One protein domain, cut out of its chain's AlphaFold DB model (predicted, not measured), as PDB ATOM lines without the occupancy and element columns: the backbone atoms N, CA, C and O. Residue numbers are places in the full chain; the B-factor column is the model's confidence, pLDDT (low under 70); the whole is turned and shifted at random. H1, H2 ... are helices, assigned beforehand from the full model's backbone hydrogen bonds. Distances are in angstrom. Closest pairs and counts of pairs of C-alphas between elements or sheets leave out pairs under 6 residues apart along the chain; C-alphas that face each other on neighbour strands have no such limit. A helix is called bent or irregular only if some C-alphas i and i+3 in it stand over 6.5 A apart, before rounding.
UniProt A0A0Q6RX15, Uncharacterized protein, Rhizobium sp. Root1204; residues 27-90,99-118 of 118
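AT A GLANCE: This is residues 27 to 90 and 99 to 118 of the 118 residues of an uncharacterized protein of Rhizobium sp. Root1204 (UniProt A0A0Q6RX15). A long helical hairpin, H1 and H2, makes the core, with H3 packed on one side of it, mainly on H2, and H4 crossing its other side at a slant. H1, H2 and H3 make an up-and-down bundle, each running against the one before it. The printed part has 84 residues with four named helices, H1 to H4 in order, and no named strand: all helix. It is compact and rounded, with a radius of gyration of the C-alphas of 12.4 A and spans of 34 by 28 by 20 A.

HOW THE PARTS SIT: H1, residues 27 to 49, touches H2, residues 52 to 68, closest at the C-alphas of Ala 42 and Phe 55, 4.7 A; this hairpin has a shallow tilt of 15 degrees, opposite ways. H2 forms a second hairpin with H3, residues 74 to 86, at a shallow tilt of 31 degrees; the closest C-alphas, of Ala 66 and Ala 74, are 5.4 A apart. H1, with residues 40 to 43 alone, only just touches H3, with 3 pairs of C-alphas within 8 A, the closest those of Asp 43 and Leu 85, 6.8 A. H4, residues 102 to 116, touches H2 at a steep tilt of 39 degrees, the same way; the closest C-alphas are those of Ile 54 and Ala 109, 5.5 A. With residues 102 to 108 alone H4 touches H1, closest at the C-alphas of Cys 45 and Cys 105, 6.0 A. H3 and H4 are apart. Each O i to N i+4 pair is within hydrogen-bond range in H2, H3 and H4, and 18 of 19 in H1.

IN THESE COORDINATES: H1 begins at C-alpha 27 (-59.475, -38.973, -54.080) and is 34.5 A long; it is irregular, with C-alphas 27 and 30 7.3 A apart. H2 is 24.6 A long, H3 18.1 A and H4 20.7 A, ending at C-alpha 116 (-42.150, -33.884, -42.006).

THE WHOLE: The C-alphas farthest apart, of Pro 72 and Lys 103, are 35.6 A apart. Residues 91 to 98 are not printed, and C-alphas 90 and 99 across this cut are 13.5 A apart. The links H1 to H2 and H2 to H3 are tight. Mean pLDDT of the printed part is 89.3, and residue 118 is under 70.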
ATOM      1  N   ASP A  27     -60.586 -39.801 -53.599       86.25
ATOM      2  CA  ASP A  27     -59.475 -38.973 -54.080       86.25
ATOM      3  C   ASP A  27     -58.194 -39.111 -53.233       86.25
ATOM      4  O   ASP A  27     -57.094 -38.814 -53.701       86.25
ATOM      5  N   LYS A  28     -58.310 -39.617 -51.997       86.56
ATOM      6  CA  LYS A  28     -57.200 -39.811 -51.052       86.56
ATOM      7  C   LYS A  28     -56.711 -41.257 -50.970       86.56
ATOM      8  O   LYS A  28     -55.696 -41.509 -50.322       86.56
ATOM      9  N   GLN A  29     -57.353 -42.206 -51.654       83.19
ATOM     10  CA  GLN A  29     -56.993 -43.631 -51.583       83.19
ATOM     11  C   GLN A  29     -55.550 -43.914 -52.015       83.19
ATOM     12  O   GLN A  29     -54.842 -44.672 -51.353       83.19
ATOM     13  N   LYS A  30     -55.074 -43.269 -53.089       86.88
ATOM     14  CA  LYS A  30     -53.688 -43.428 -53.561       86.88
ATOM     15  C   LYS A  30     -52.673 -42.913 -52.535       86.88
ATOM     16  O   LYS A  30     -51.638 -43.539 -52.315       86.88
ATOM     17  N   ALA A  31     -52.976 -41.780 -51.900       88.31
ATOM     18  CA  ALA A  31     -52.141 -41.220 -50.841       88.31
ATOM     19  C   ALA A  31     -52.138 -42.130 -49.603       88.31
ATOM     20  O   ALA A  31     -51.066 -42.421 -49.078       88.31
ATOM     21  N   PHE A  32     -53.301 -42.663 -49.218       87.31
ATOM     22  CA  PHE A  32     -53.434 -43.631 -48.131       87.31
ATOM     23  C   PHE A  32     -52.601 -44.897 -48.365       87.31
ATOM     24  O   PHE A  32     -51.814 -45.287 -47.507       87.31
ATOM     25  N   GLN A  33     -52.707 -45.510 -49.548       85.88
ATOM     26  CA  GLN A  33     -51.898 -46.681 -49.901       85.88
ATOM     27  C   GLN A  33     -50.400 -46.386 -49.787       85.88
ATOM     28  O   GLN A  33     -49.658 -47.180 -49.212       85.88
ATOM     29  N   LYS A  34     -49.959 -45.216 -50.270       88.38
ATOM     30  CA  LYS A  34     -48.560 -44.791 -50.167       88.38
ATOM     31  C   LYS A  34     -48.101 -44.695 -48.708       88.38
ATOM     32  O   LYS A  34     -47.032 -45.214 -48.394       88.38
ATOM     33  N   VAL A  35     -48.863 -44.042 -47.826       89.38
ATOM     34  CA  VAL A  35     -48.455 -43.899 -46.414       89.38
ATOM     35  C   VAL A  35     -48.475 -45.234 -45.671       89.38
ATOM     36  O   VAL A  35     -47.542 -45.508 -44.923       89.38
ATOM     37  N   VAL A  36     -49.446 -46.112 -45.941       87.75
ATOM     38  CA  VAL A  36     -49.499 -47.459 -45.346       87.75
ATOM     39  C   VAL A  36     -48.317 -48.316 -45.799       87.75
ATOM     40  O   VAL A  36     -47.655 -48.934 -44.968       87.75
ATOM     41  N   MET A  37     -48.002 -48.324 -47.099       87.69
ATOM     42  CA  MET A  37     -46.846 -49.063 -47.618       87.69
ATOM     43  C   MET A  37     -45.532 -48.569 -47.011       87.69
ATOM     44  O   MET A  37     -44.684 -49.378 -46.646       87.69
ATOM     45  N   ARG A  38     -45.362 -47.248 -46.876       91.81
ATOM     46  CA  ARG A  38     -44.166 -46.663 -46.251       91.81
ATOM     47  C   ARG A  38     -44.061 -47.018 -44.776       91.81
ATOM     48  O   ARG A  38     -42.961 -47.310 -44.328       91.81
ATOM     49  N   LEU A  39     -45.178 -47.043 -44.050       92.19
ATOM     50  CA  LEU A  39     -45.211 -47.454 -42.649       92.19
ATOM     51  C   LEU A  39     -44.814 -48.928 -42.477       92.19
ATOM     52  O   LEU A  39     -43.968 -49.237 -41.643       92.19
ATOM     53  N   ALA A  40     -45.357 -49.825 -43.303       88.81
ATOM     54  CA  ALA A  40     -44.977 -51.238 -43.294       88.81
ATOM     55  C   ALA A  40     -43.500 -51.444 -43.680       88.81
ATOM     56  O   ALA A  40     -42.799 -52.250 -43.071       88.81
ATOM     57  N   PHE A  41     -43.003 -50.689 -44.664       90.44
ATOM     58  CA  PHE A  41     -41.596 -50.748 -45.055       90.44
ATOM     59  C   PHE A  41     -40.672 -50.232 -43.940       90.44
ATOM     60  O   PHE A  41     -39.650 -50.850 -43.654       90.44
ATOM     61  N   ALA A  42     -41.065 -49.154 -43.257       92.69
ATOM     62  CA  ALA A  42     -40.348 -48.606 -42.112       92.69
ATOM     63  C   ALA A  42     -40.285 -49.584 -40.928       92.69
ATOM     64  O   ALA A  42     -39.230 -49.709 -40.311       92.69
ATOM     65  N   ASP A  43     -41.377 -50.299 -40.636       91.38
ATOM     66  CA  ASP A  43     -41.404 -51.359 -39.616       91.38
ATOM     67  C   ASP A  43     -40.396 -52.470 -39.942       91.38
ATOM     68  O   ASP A  43     -39.618 -52.892 -39.086       91.38
ATOM     69  N   GLY A  44     -40.340 -52.892 -41.208       89.88
ATOM     70  CA  GLY A  44     -39.356 -53.872 -41.654       89.88
ATOM     71  C   GLY A  44     -37.914 -53.358 -41.567       89.88
ATOM     72  O   GLY A  44     -37.053 -54.093 -41.088       89.88
ATOM     73  N   CYS A  45     -37.650 -52.101 -41.946       91.69
ATOM     74  CA  CYS A  45     -36.342 -51.461 -41.753       91.69
ATOM     75  C   CYS A  45     -35.948 -51.421 -40.268       91.69
ATOM     76  O   CYS A  45     -34.818 -51.764 -39.931       91.69
ATOM     77  N   ASN A  46     -36.882 -51.063 -39.383       91.81
ATOM     78  CA  ASN A  46     -36.658 -51.036 -37.941       91.81
ATOM     79  C   ASN A  46     -36.273 -52.422 -37.402       91.81
ATOM     80  O   ASN A  46     -35.221 -52.577 -36.799       91.81
ATOM     81  N   LYS A  47     -37.077 -53.450 -37.689       89.25
ATOM     82  CA  LYS A  47     -36.852 -54.808 -37.166       89.25
ATOM     83  C   LYS A  47     -35.589 -55.478 -37.707       89.25
ATOM     84  O   LYS A  47     -34.987 -56.288 -37.013       89.25
ATOM     85  N   ARG A  48     -35.207 -55.176 -38.952       87.75
ATOM     86  CA  ARG A  48     -34.099 -55.853 -39.649       87.75
ATOM     87  C   ARG A  48     -32.760 -55.154 -39.506       87.75
ATOM     88  O   ARG A  48     -31.740 -55.833 -39.511       87.75
ATOM     89  N   LEU A  49     -32.770 -53.826 -39.447       89.00
ATOM     90  CA  LEU A  49     -31.566 -52.995 -39.498       89.00
ATOM     91  C   LEU A  49     -31.420 -52.088 -38.268       89.00
ATOM     92  O   LEU A  49     -30.549 -51.226 -38.272       89.00
ATOM     93  N   ASP A  50     -32.264 -52.261 -37.244       89.88
ATOM     94  CA  ASP A  50     -32.261 -51.460 -36.010       89.88
ATOM     95  C   ASP A  50     -32.361 -49.948 -36.288       89.88
ATOM     96  O   ASP A  50     -31.549 -49.131 -35.858       89.88
ATOM     97  N   ARG A  51     -33.371 -49.583 -37.090       88.81
ATOM     98  CA  ARG A  51     -33.660 -48.208 -37.541       88.81
ATOM     99  C   ARG A  51     -34.972 -47.656 -36.952       88.81
ATOM    100  O   ARG A  51     -35.922 -47.396 -37.709       88.81
ATOM    101  N   PRO A  52     -35.082 -47.482 -35.624       92.06
ATOM    102  CA  PRO A  52     -36.324 -47.068 -34.962       92.06
ATOM    103  C   PRO A  52     -36.801 -45.668 -35.363       92.06
ATOM    104  O   PRO A  52     -38.004 -45.391 -35.367       92.06
ATOM    105  N   GLU A  53     -35.885 -44.782 -35.747       93.19
ATOM    106  CA  GLU A  53     -36.185 -43.433 -36.215       93.19
ATOM    107  C   GLU A  53     -37.037 -43.432 -37.488       93.19
ATOM    108  O   GLU A  53     -37.958 -42.627 -37.609       93.19
ATOM    109  N   ILE A  54     -36.806 -44.382 -38.399       93.62
ATOM    110  CA  ILE A  54     -37.549 -44.470 -39.663       93.62
ATOM    111  C   ILE A  54     -39.007 -44.840 -39.380       93.62
ATOM    112  O   ILE A  54     -39.924 -44.260 -39.961       93.62
ATOM    113  N   PHE A  55     -39.233 -45.783 -38.460       93.75
ATOM    114  CA  PHE A  55     -40.580 -46.188 -38.061       93.75
ATOM    115  C   PHE A  55     -41.328 -45.066 -37.336       93.75
ATOM    116  O   PHE A  55     -42.512 -44.837 -37.601       93.75
ATOM    117  N   LYS A  56     -40.631 -44.310 -36.481       94.56
ATOM    118  CA  LYS A  56     -41.186 -43.123 -35.823       94.56
ATOM    119  C   LYS A  56     -41.614 -42.063 -36.843       94.56
ATOM    120  O   LYS A  56     -42.750 -41.590 -36.780       94.56
ATOM    121  N   ASP A  57     -40.750 -41.734 -37.801       95.25
ATOM    122  CA  ASP A  57     -41.041 -40.735 -38.833       95.25
ATOM    123  C   ASP A  57     -42.189 -41.196 -39.752       95.25
ATOM    124  O   ASP A  57     -43.092 -40.423 -40.075       95.25
ATOM    125  N   ALA A  58     -42.229 -42.479 -40.120       95.19
ATOM    126  CA  ALA A  58     -43.327 -43.037 -40.910       95.19
ATOM    127  C   ALA A  58     -44.668 -42.996 -40.162       95.19
ATOM    128  O   ALA A  58     -45.700 -42.689 -40.761       95.19
ATOM    129  N   THR A  59     -44.653 -43.253 -38.852       95.12
ATOM    130  CA  THR A  59     -45.840 -43.149 -37.991       95.12
ATOM    131  C   THR A  59     -46.334 -41.704 -37.913       95.12
ATOM    132  O   THR A  59     -47.532 -41.454 -38.038       95.12
ATOM    133  N   ALA A  60     -45.423 -40.734 -37.784       95.69
ATOM    134  CA  ALA A  60     -45.770 -39.314 -37.798       95.69
ATOM    135  C   ALA A  60     -46.360 -38.872 -39.151       95.69
ATOM    136  O   ALA A  60     -47.351 -38.141 -39.181       95.69
ATOM    137  N   ALA A  61     -45.807 -39.349 -40.271       94.69
ATOM    138  CA  ALA A  61     -46.344 -39.066 -41.603       94.69
ATOM    139  C   ALA A  61     -47.748 -39.671 -41.795       94.69
ATOM    140  O   ALA A  61     -48.641 -39.019 -42.339       94.69
ATOM    141  N   PHE A  62     -47.977 -40.889 -41.290       93.94
ATOM    142  CA  PHE A  62     -49.305 -41.502 -41.281       93.94
ATOM    143  C   PHE A  62     -50.305 -40.690 -40.444       93.94
ATOM    144  O   PHE A  62     -51.423 -40.457 -40.906       93.94
ATOM    145  N   LEU A  63     -49.902 -40.205 -39.263       94.50
ATOM    146  CA  LEU A  63     -50.749 -39.347 -38.430       94.50
ATOM    147  C   LEU A  63     -51.139 -38.059 -39.163       94.50
ATOM    148  O   LEU A  63     -52.321 -37.722 -39.207       94.50
ATOM    149  N   ARG A  64     -50.172 -37.369 -39.786       94.25
ATOM    150  CA  ARG A  64     -50.445 -36.159 -40.580       94.25
ATOM    151  C   ARG A  64     -51.439 -36.434 -41.701       94.25
ATOM    152  O   ARG A  64     -52.370 -35.659 -41.901       94.25
ATOM    153  N   PHE A  65     -51.282 -37.554 -42.411       92.19
ATOM    154  CA  PHE A  65     -52.246 -37.971 -43.425       92.19
ATOM    155  C   PHE A  65     -53.642 -38.189 -42.825       92.19
ATOM    156  O   PHE A  65     -54.610 -37.634 -43.343       92.19
ATOM    157  N   ALA A  66     -53.747 -38.954 -41.735       91.69
ATOM    158  CA  ALA A  66     -55.015 -39.231 -41.063       91.69
ATOM    159  C   ALA A  66     -55.718 -37.938 -40.611       91.69
ATOM    160  O   ALA A  66     -56.918 -37.787 -40.822       91.69
ATOM    161  N   GLN A  67     -54.967 -36.976 -40.073       93.25
ATOM    162  CA  GLN A  67     -55.477 -35.653 -39.713       93.25
ATOM    163  C   GLN A  67     -55.924 -34.853 -40.948       93.25
ATOM    164  O   GLN A  67     -56.992 -34.253 -40.929       93.25
ATOM    165  N   SER A  68     -55.163 -34.896 -42.049       91.69
ATOM    166  CA  SER A  68     -55.489 -34.176 -43.295       91.69
ATOM    167  C   SER A  68     -56.774 -34.637 -43.986       91.69
ATOM    168  O   SER A  68     -57.321 -33.906 -44.811       91.69
ATOM    169  N   ILE A  69     -57.235 -35.853 -43.686       89.25
ATOM    170  CA  ILE A  69     -58.500 -36.399 -44.189       89.25
ATOM    171  C   ILE A  69     -59.602 -36.368 -43.125       89.25
ATOM    172  O   ILE A  69     -60.632 -37.011 -43.310       89.25
ATOM    173  N   GLU A  70     -59.356 -35.674 -42.008       90.12
ATOM    174  CA  GLU A  70     -60.268 -35.550 -40.867       90.12
ATOM    175  C   GLU A  70     -60.724 -36.913 -40.326       90.12
ATOM    176  O   GLU A  70     -61.877 -37.108 -39.938       90.12
ATOM    177  N   LEU A  71     -59.809 -37.891 -40.308       85.50
ATOM    178  CA  LEU A  71     -60.122 -39.225 -39.818       85.50
ATOM    179  C   LEU A  71     -60.520 -39.149 -38.332       85.50
ATOM    180  O   LEU A  71     -59.726 -38.665 -37.518       85.50
ATOM    181  N   PRO A  72     -61.696 -39.673 -37.939       84.81
ATOM    182  CA  PRO A  72     -62.097 -39.697 -36.540       84.81
ATOM    183  C   PRO A  72     -61.103 -40.491 -35.692       84.81
ATOM    184  O   PRO A  72     -60.769 -41.628 -36.037       84.81
ATOM    185  N   ASP A  73     -60.676 -39.902 -34.572       87.44
ATOM    186  CA  ASP A  73     -59.660 -40.471 -33.677       87.44
ATOM    187  C   ASP A  73     -58.348 -40.831 -34.409       87.44
ATOM    188  O   ASP A  73     -57.810 -41.934 -34.302       87.44
ATOM    189  N   ALA A  74     -57.837 -39.894 -35.218       88.75
ATOM    190  CA  ALA A  74     -56.599 -40.078 -35.977       88.75
ATOM    191  C   ALA A  74     -55.414 -40.513 -35.091       88.75
ATOM    192  O   ALA A  74     -54.643 -41.388 -35.490       88.75
ATOM    193  N   GLU A  75     -55.286 -39.949 -33.888       90.81
ATOM    194  CA  GLU A  75     -54.219 -40.283 -32.937       90.81
ATOM    195  C   GLU A  75     -54.356 -41.707 -32.392       90.81
ATOM    196  O   GLU A  75     -53.420 -42.501 -32.530       90.81
ATOM    197  N   GLY A  76     -55.523 -42.068 -31.843       87.44
ATOM    198  CA  GLY A  76     -55.764 -43.396 -31.278       87.44
ATOM    199  C   GLY A  76     -55.643 -44.504 -32.323       87.44
ATOM    200  O   GLY A  76     -55.012 -45.542 -32.081       87.44
ATOM    201  N   ARG A  77     -56.146 -44.261 -33.538       85.44
ATOM    202  CA  ARG A  77     -55.992 -45.182 -34.674       85.44
ATOM    203  C   ARG A  77     -54.541 -45.335 -35.102       85.44
ATOM    204  O   ARG A  77     -54.094 -46.460 -35.318       85.44
ATOM    205  N   THR A  78     -53.796 -44.234 -35.197       89.62
ATOM    206  CA  THR A  78     -52.374 -44.283 -35.563       89.62
ATOM    207  C   THR A  78     -51.568 -45.056 -34.524       89.62
ATOM    208  O   THR A  78     -50.809 -45.953 -34.890       89.62
ATOM    209  N   ALA A  79     -51.780 -44.782 -33.234       88.69
ATOM    210  CA  ALA A  79     -51.123 -45.501 -32.147       88.69
ATOM    211  C   ALA A  79     -51.448 -47.004 -32.174       88.69
ATOM    212  O   ALA A  79     -50.556 -47.838 -32.020       88.69
ATOM    213  N   THR A  80     -52.709 -47.358 -32.440       87.31
ATOM    214  CA  THR A  80     -53.149 -48.756 -32.556       87.31
ATOM    215  C   THR A  80     -52.466 -49.472 -33.720       87.31
ATOM    216  O   THR A  80     -52.000 -50.601 -33.558       87.31
ATOM    217  N   ILE A  81     -52.368 -48.830 -34.886       86.81
ATOM    218  CA  ILE A  81     -51.695 -49.399 -36.064       86.81
ATOM    219  C   ILE A  81     -50.198 -49.557 -35.800       86.81
ATOM    220  O   ILE A  81     -49.655 -50.633 -36.047       86.81
ATOM    221  N   ALA A  82     -49.544 -48.527 -35.260       88.19
ATOM    222  CA  ALA A  82     -48.122 -48.573 -34.931       88.19
ATOM    223  C   ALA A  82     -47.817 -49.700 -33.937       88.19
ATOM    224  O   ALA A  82     -46.902 -50.489 -34.160       88.19
ATOM    225  N   LYS A  83     -48.641 -49.844 -32.891       87.62
ATOM    226  CA  LYS A  83     -48.536 -50.947 -31.934       87.62
ATOM    227  C   LYS A  83     -48.757 -52.307 -32.600       87.62
ATOM    228  O   LYS A  83     -47.961 -53.213 -32.406       87.62
ATOM    229  N   THR A  84     -49.788 -52.440 -33.434       85.69
ATOM    230  CA  THR A  84     -50.089 -53.695 -34.147       85.69
ATOM    231  C   THR A  84     -48.941 -54.129 -35.057       85.69
ATOM    232  O   THR A  84     -48.666 -55.323 -35.182       85.69
ATOM    233  N   LEU A  85     -48.274 -53.174 -35.709       84.94
ATOM    234  CA  LEU A  85     -47.088 -53.446 -36.512       84.94
ATOM    235  C   LEU A  85     -45.902 -53.820 -35.625       84.94
ATOM    236  O   LEU A  85     -45.297 -54.854 -35.873       84.94
ATOM    237  N   ALA A  86     -45.620 -53.068 -34.561       83.12
ATOM    238  CA  ALA A  86     -44.522 -53.371 -33.643       83.12
ATOM    239  C   ALA A  86     -44.661 -54.757 -32.985       83.12
ATOM    240  O   ALA A  86     -43.693 -55.514 -32.944       83.12
ATOM    241  N   ASP A  87     -45.875 -55.122 -32.560       85.06
ATOM    242  CA  ASP A  87     -46.193 -56.404 -31.918       85.06
ATOM    243  C   ASP A  87     -46.143 -57.587 -32.902       85.06
ATOM    244  O   ASP A  87     -46.094 -58.750 -32.489       85.06
ATOM    245  N   ARG A  88     -46.156 -57.333 -34.219       81.69
ATOM    246  CA  ARG A  88     -46.060 -58.405 -35.211       81.69
ATOM    247  C   ARG A  88     -44.654 -58.990 -35.265       81.69
ATOM    248  O   ARG A  88     -43.705 -58.249 -35.538       81.69
ATOM    249  N   PRO A  89     -44.507 -60.320 -35.145       77.50
ATOM    250  CA  PRO A  89     -43.223 -60.957 -35.372       77.50
ATOM    251  C   PRO A  89     -42.751 -60.679 -36.801       77.50
ATOM    252  O   PRO A  89     -43.541 -60.643 -37.745       77.50
ATOM    253  N   GLN A  90     -41.447 -60.467 -36.951       70.50
ATOM    254  CA  GLN A  90     -40.840 -60.277 -38.257       70.50
ATOM    255  C   GLN A  90     -41.009 -61.556 -39.086       70.50
ATOM    256  O   GLN A  90     -40.480 -62.611 -38.730       70.50
ATOM    257  N   LEU A  99     -35.741 -56.788 -49.703       74.50
ATOM    258  CA  LEU A  99     -36.215 -55.422 -49.938       74.50
ATOM    259  C   LEU A  99     -35.730 -54.467 -48.838       74.50
ATOM    260  O   LEU A  99     -35.741 -53.256 -49.031       74.50
ATOM    261  N   PHE A 100     -35.265 -54.996 -47.707       83.06
ATOM    262  CA  PHE A 100     -34.810 -54.226 -46.557       83.06
ATOM    263  C   PHE A 100     -33.283 -54.147 -46.553       83.06
ATOM    264  O   PHE A 100     -32.597 -54.996 -45.991       83.06
ATOM    265  N   ASN A 101     -32.748 -53.117 -47.205       88.44
ATOM    266  CA  ASN A 101     -31.317 -52.817 -47.213       88.44
ATOM    267  C   ASN A 101     -31.056 -51.352 -46.842       88.44
ATOM    268  O   ASN A 101     -31.945 -50.506 -46.955       88.44
ATOM    269  N   GLU A 102     -29.817 -51.060 -46.438       89.81
ATOM    270  CA  GLU A 102     -29.375 -49.727 -46.001       89.81
ATOM    271  C   GLU A 102     -29.746 -48.618 -46.989       89.81
ATOM    272  O   GLU A 102     -30.223 -47.562 -46.583       89.81
ATOM    273  N   LYS A 103     -29.590 -48.866 -48.296       92.44
ATOM    274  CA  LYS A 103     -29.896 -47.867 -49.321       92.44
ATOM    275  C   LYS A 103     -31.388 -47.539 -49.349       92.44
ATOM    276  O   LYS A 103     -31.753 -46.374 -49.256       92.44
ATOM    277  N   LEU A 104     -32.253 -48.545 -49.475       92.12
ATOM    278  CA  LEU A 104     -33.699 -48.326 -49.584       92.12
ATOM    279  C   LEU A 104     -34.296 -47.767 -48.288       92.12
ATOM    280  O   LEU A 104     -35.156 -46.888 -48.336       92.12
ATOM    281  N   CYS A 105     -33.819 -48.232 -47.132       93.75
ATOM    282  CA  CYS A 105     -34.225 -47.680 -45.842       93.75
ATOM    283  C   CYS A 105     -33.728 -46.231 -45.672       93.75
ATOM    284  O   CYS A 105     -34.490 -45.377 -45.222       93.75
ATOM    285  N   GLY A 106     -32.503 -45.916 -46.108       93.94
ATOM    286  CA  GLY A 106     -31.968 -44.551 -46.125       93.94
ATOM    287  C   GLY A 106     -32.747 -43.605 -47.046       93.94
ATOM    288  O   GLY A 106     -33.095 -42.497 -46.635       93.94
ATOM    289  N   ASP A 107     -33.099 -44.062 -48.252       95.12
ATOM    290  CA  ASP A 107     -33.921 -43.312 -49.210       95.12
ATOM    291  C   ASP A 107     -35.314 -43.008 -48.616       95.12
ATOM    292  O   ASP A 107     -35.815 -41.880 -48.717       95.12
ATOM    293  N   LEU A 108     -35.927 -43.982 -47.925       95.25
ATOM    294  CA  LEU A 108     -37.182 -43.763 -47.200       95.25
ATOM    295  C   LEU A 108     -37.008 -42.733 -46.073       95.25
ATOM    296  O   LEU A 108     -37.839 -41.830 -45.957       95.25
ATOM    297  N   ALA A 109     -35.955 -42.854 -45.260       94.38
ATOM    298  CA  ALA A 109     -35.690 -41.949 -44.144       94.38
ATOM    299  C   ALA A 109     -35.539 -40.495 -44.617       94.38
ATOM    300  O   ALA A 109     -36.166 -39.590 -44.068       94.38
ATOM    301  N   ALA A 110     -34.765 -40.268 -45.682       94.69
ATOM    302  CA  ALA A 110     -34.603 -38.946 -46.282       94.69
ATOM    303  C   ALA A 110     -35.938 -38.391 -46.804       94.69
ATOM    304  O   ALA A 110     -36.287 -37.239 -46.539       94.69
ATOM    305  N   SER A 111     -36.721 -39.228 -47.494       94.75
ATOM    306  CA  SER A 111     -38.036 -38.838 -48.005       94.75
ATOM    307  C   SER A 111     -39.023 -38.484 -46.886       94.75
ATOM    308  O   SER A 111     -39.766 -37.515 -47.025       94.75
ATOM    309  N   LEU A 112     -39.038 -39.237 -45.780       94.88
ATOM    310  CA  LEU A 112     -39.892 -38.954 -44.622       94.88
ATOM    311  C   LEU A 112     -39.488 -37.653 -43.925       94.88
ATOM    312  O   LEU A 112     -40.346 -36.816 -43.663       94.88
ATOM    313  N   LYS A 113     -38.187 -37.437 -43.698       93.38
ATOM    314  CA  LYS A 113     -37.684 -36.193 -43.097       93.38
ATOM    315  C   LYS A 113     -38.055 -34.964 -43.918       93.38
ATOM    316  O   LYS A 113     -38.480 -33.961 -43.350       93.38
ATOM    317  N   SER A 114     -37.930 -35.048 -45.243       92.50
ATOM    318  CA  SER A 114     -38.318 -33.949 -46.130       92.50
ATOM    319  C   SER A 114     -39.812 -33.636 -46.053       92.50
ATOM    320  O   SER A 114     -40.176 -32.472 -46.141       92.50
ATOM    321  N   GLU A 115     -40.672 -34.644 -45.914       90.19
ATOM    322  CA  GLU A 115     -42.125 -34.462 -45.801       90.19
ATOM    323  C   GLU A 115     -42.542 -33.919 -44.432       90.19
ATOM    324  O   GLU A 115     -43.454 -33.106 -44.341       90.19
ATOM    325  N   LEU A 116     -41.862 -34.343 -43.364       90.69
ATOM    326  CA  LEU A 116     -42.150 -33.884 -42.006       90.69
ATOM    327  C   LEU A 116     -41.611 -32.480 -41.703       90.69
ATOM    328  O   LEU A 116     -42.076 -31.838 -40.764       90.69
ATOM    329  N   SER A 117     -40.629 -32.009 -42.472       87.94
ATOM    330  CA  SER A 117     -40.064 -30.659 -42.324       87.94
ATOM    331  C   SER A 117     -40.856 -29.582 -43.075       87.94
ATOM    332  O   SER A 117     -40.563 -28.399 -42.910       87.94
ATOM    333  N   GLN A 118     -41.818 -29.991 -43.909       61.88
ATOM    334  CA  GLN A 118     -42.820 -29.123 -44.534       61.88
ATOM    335  C   GLN A 118     -44.023 -28.951 -43.606       61.88
ATOM    336  O   GLN A 118     -44.648 -27.875 -43.695       61.88
TER     337      GLN A 118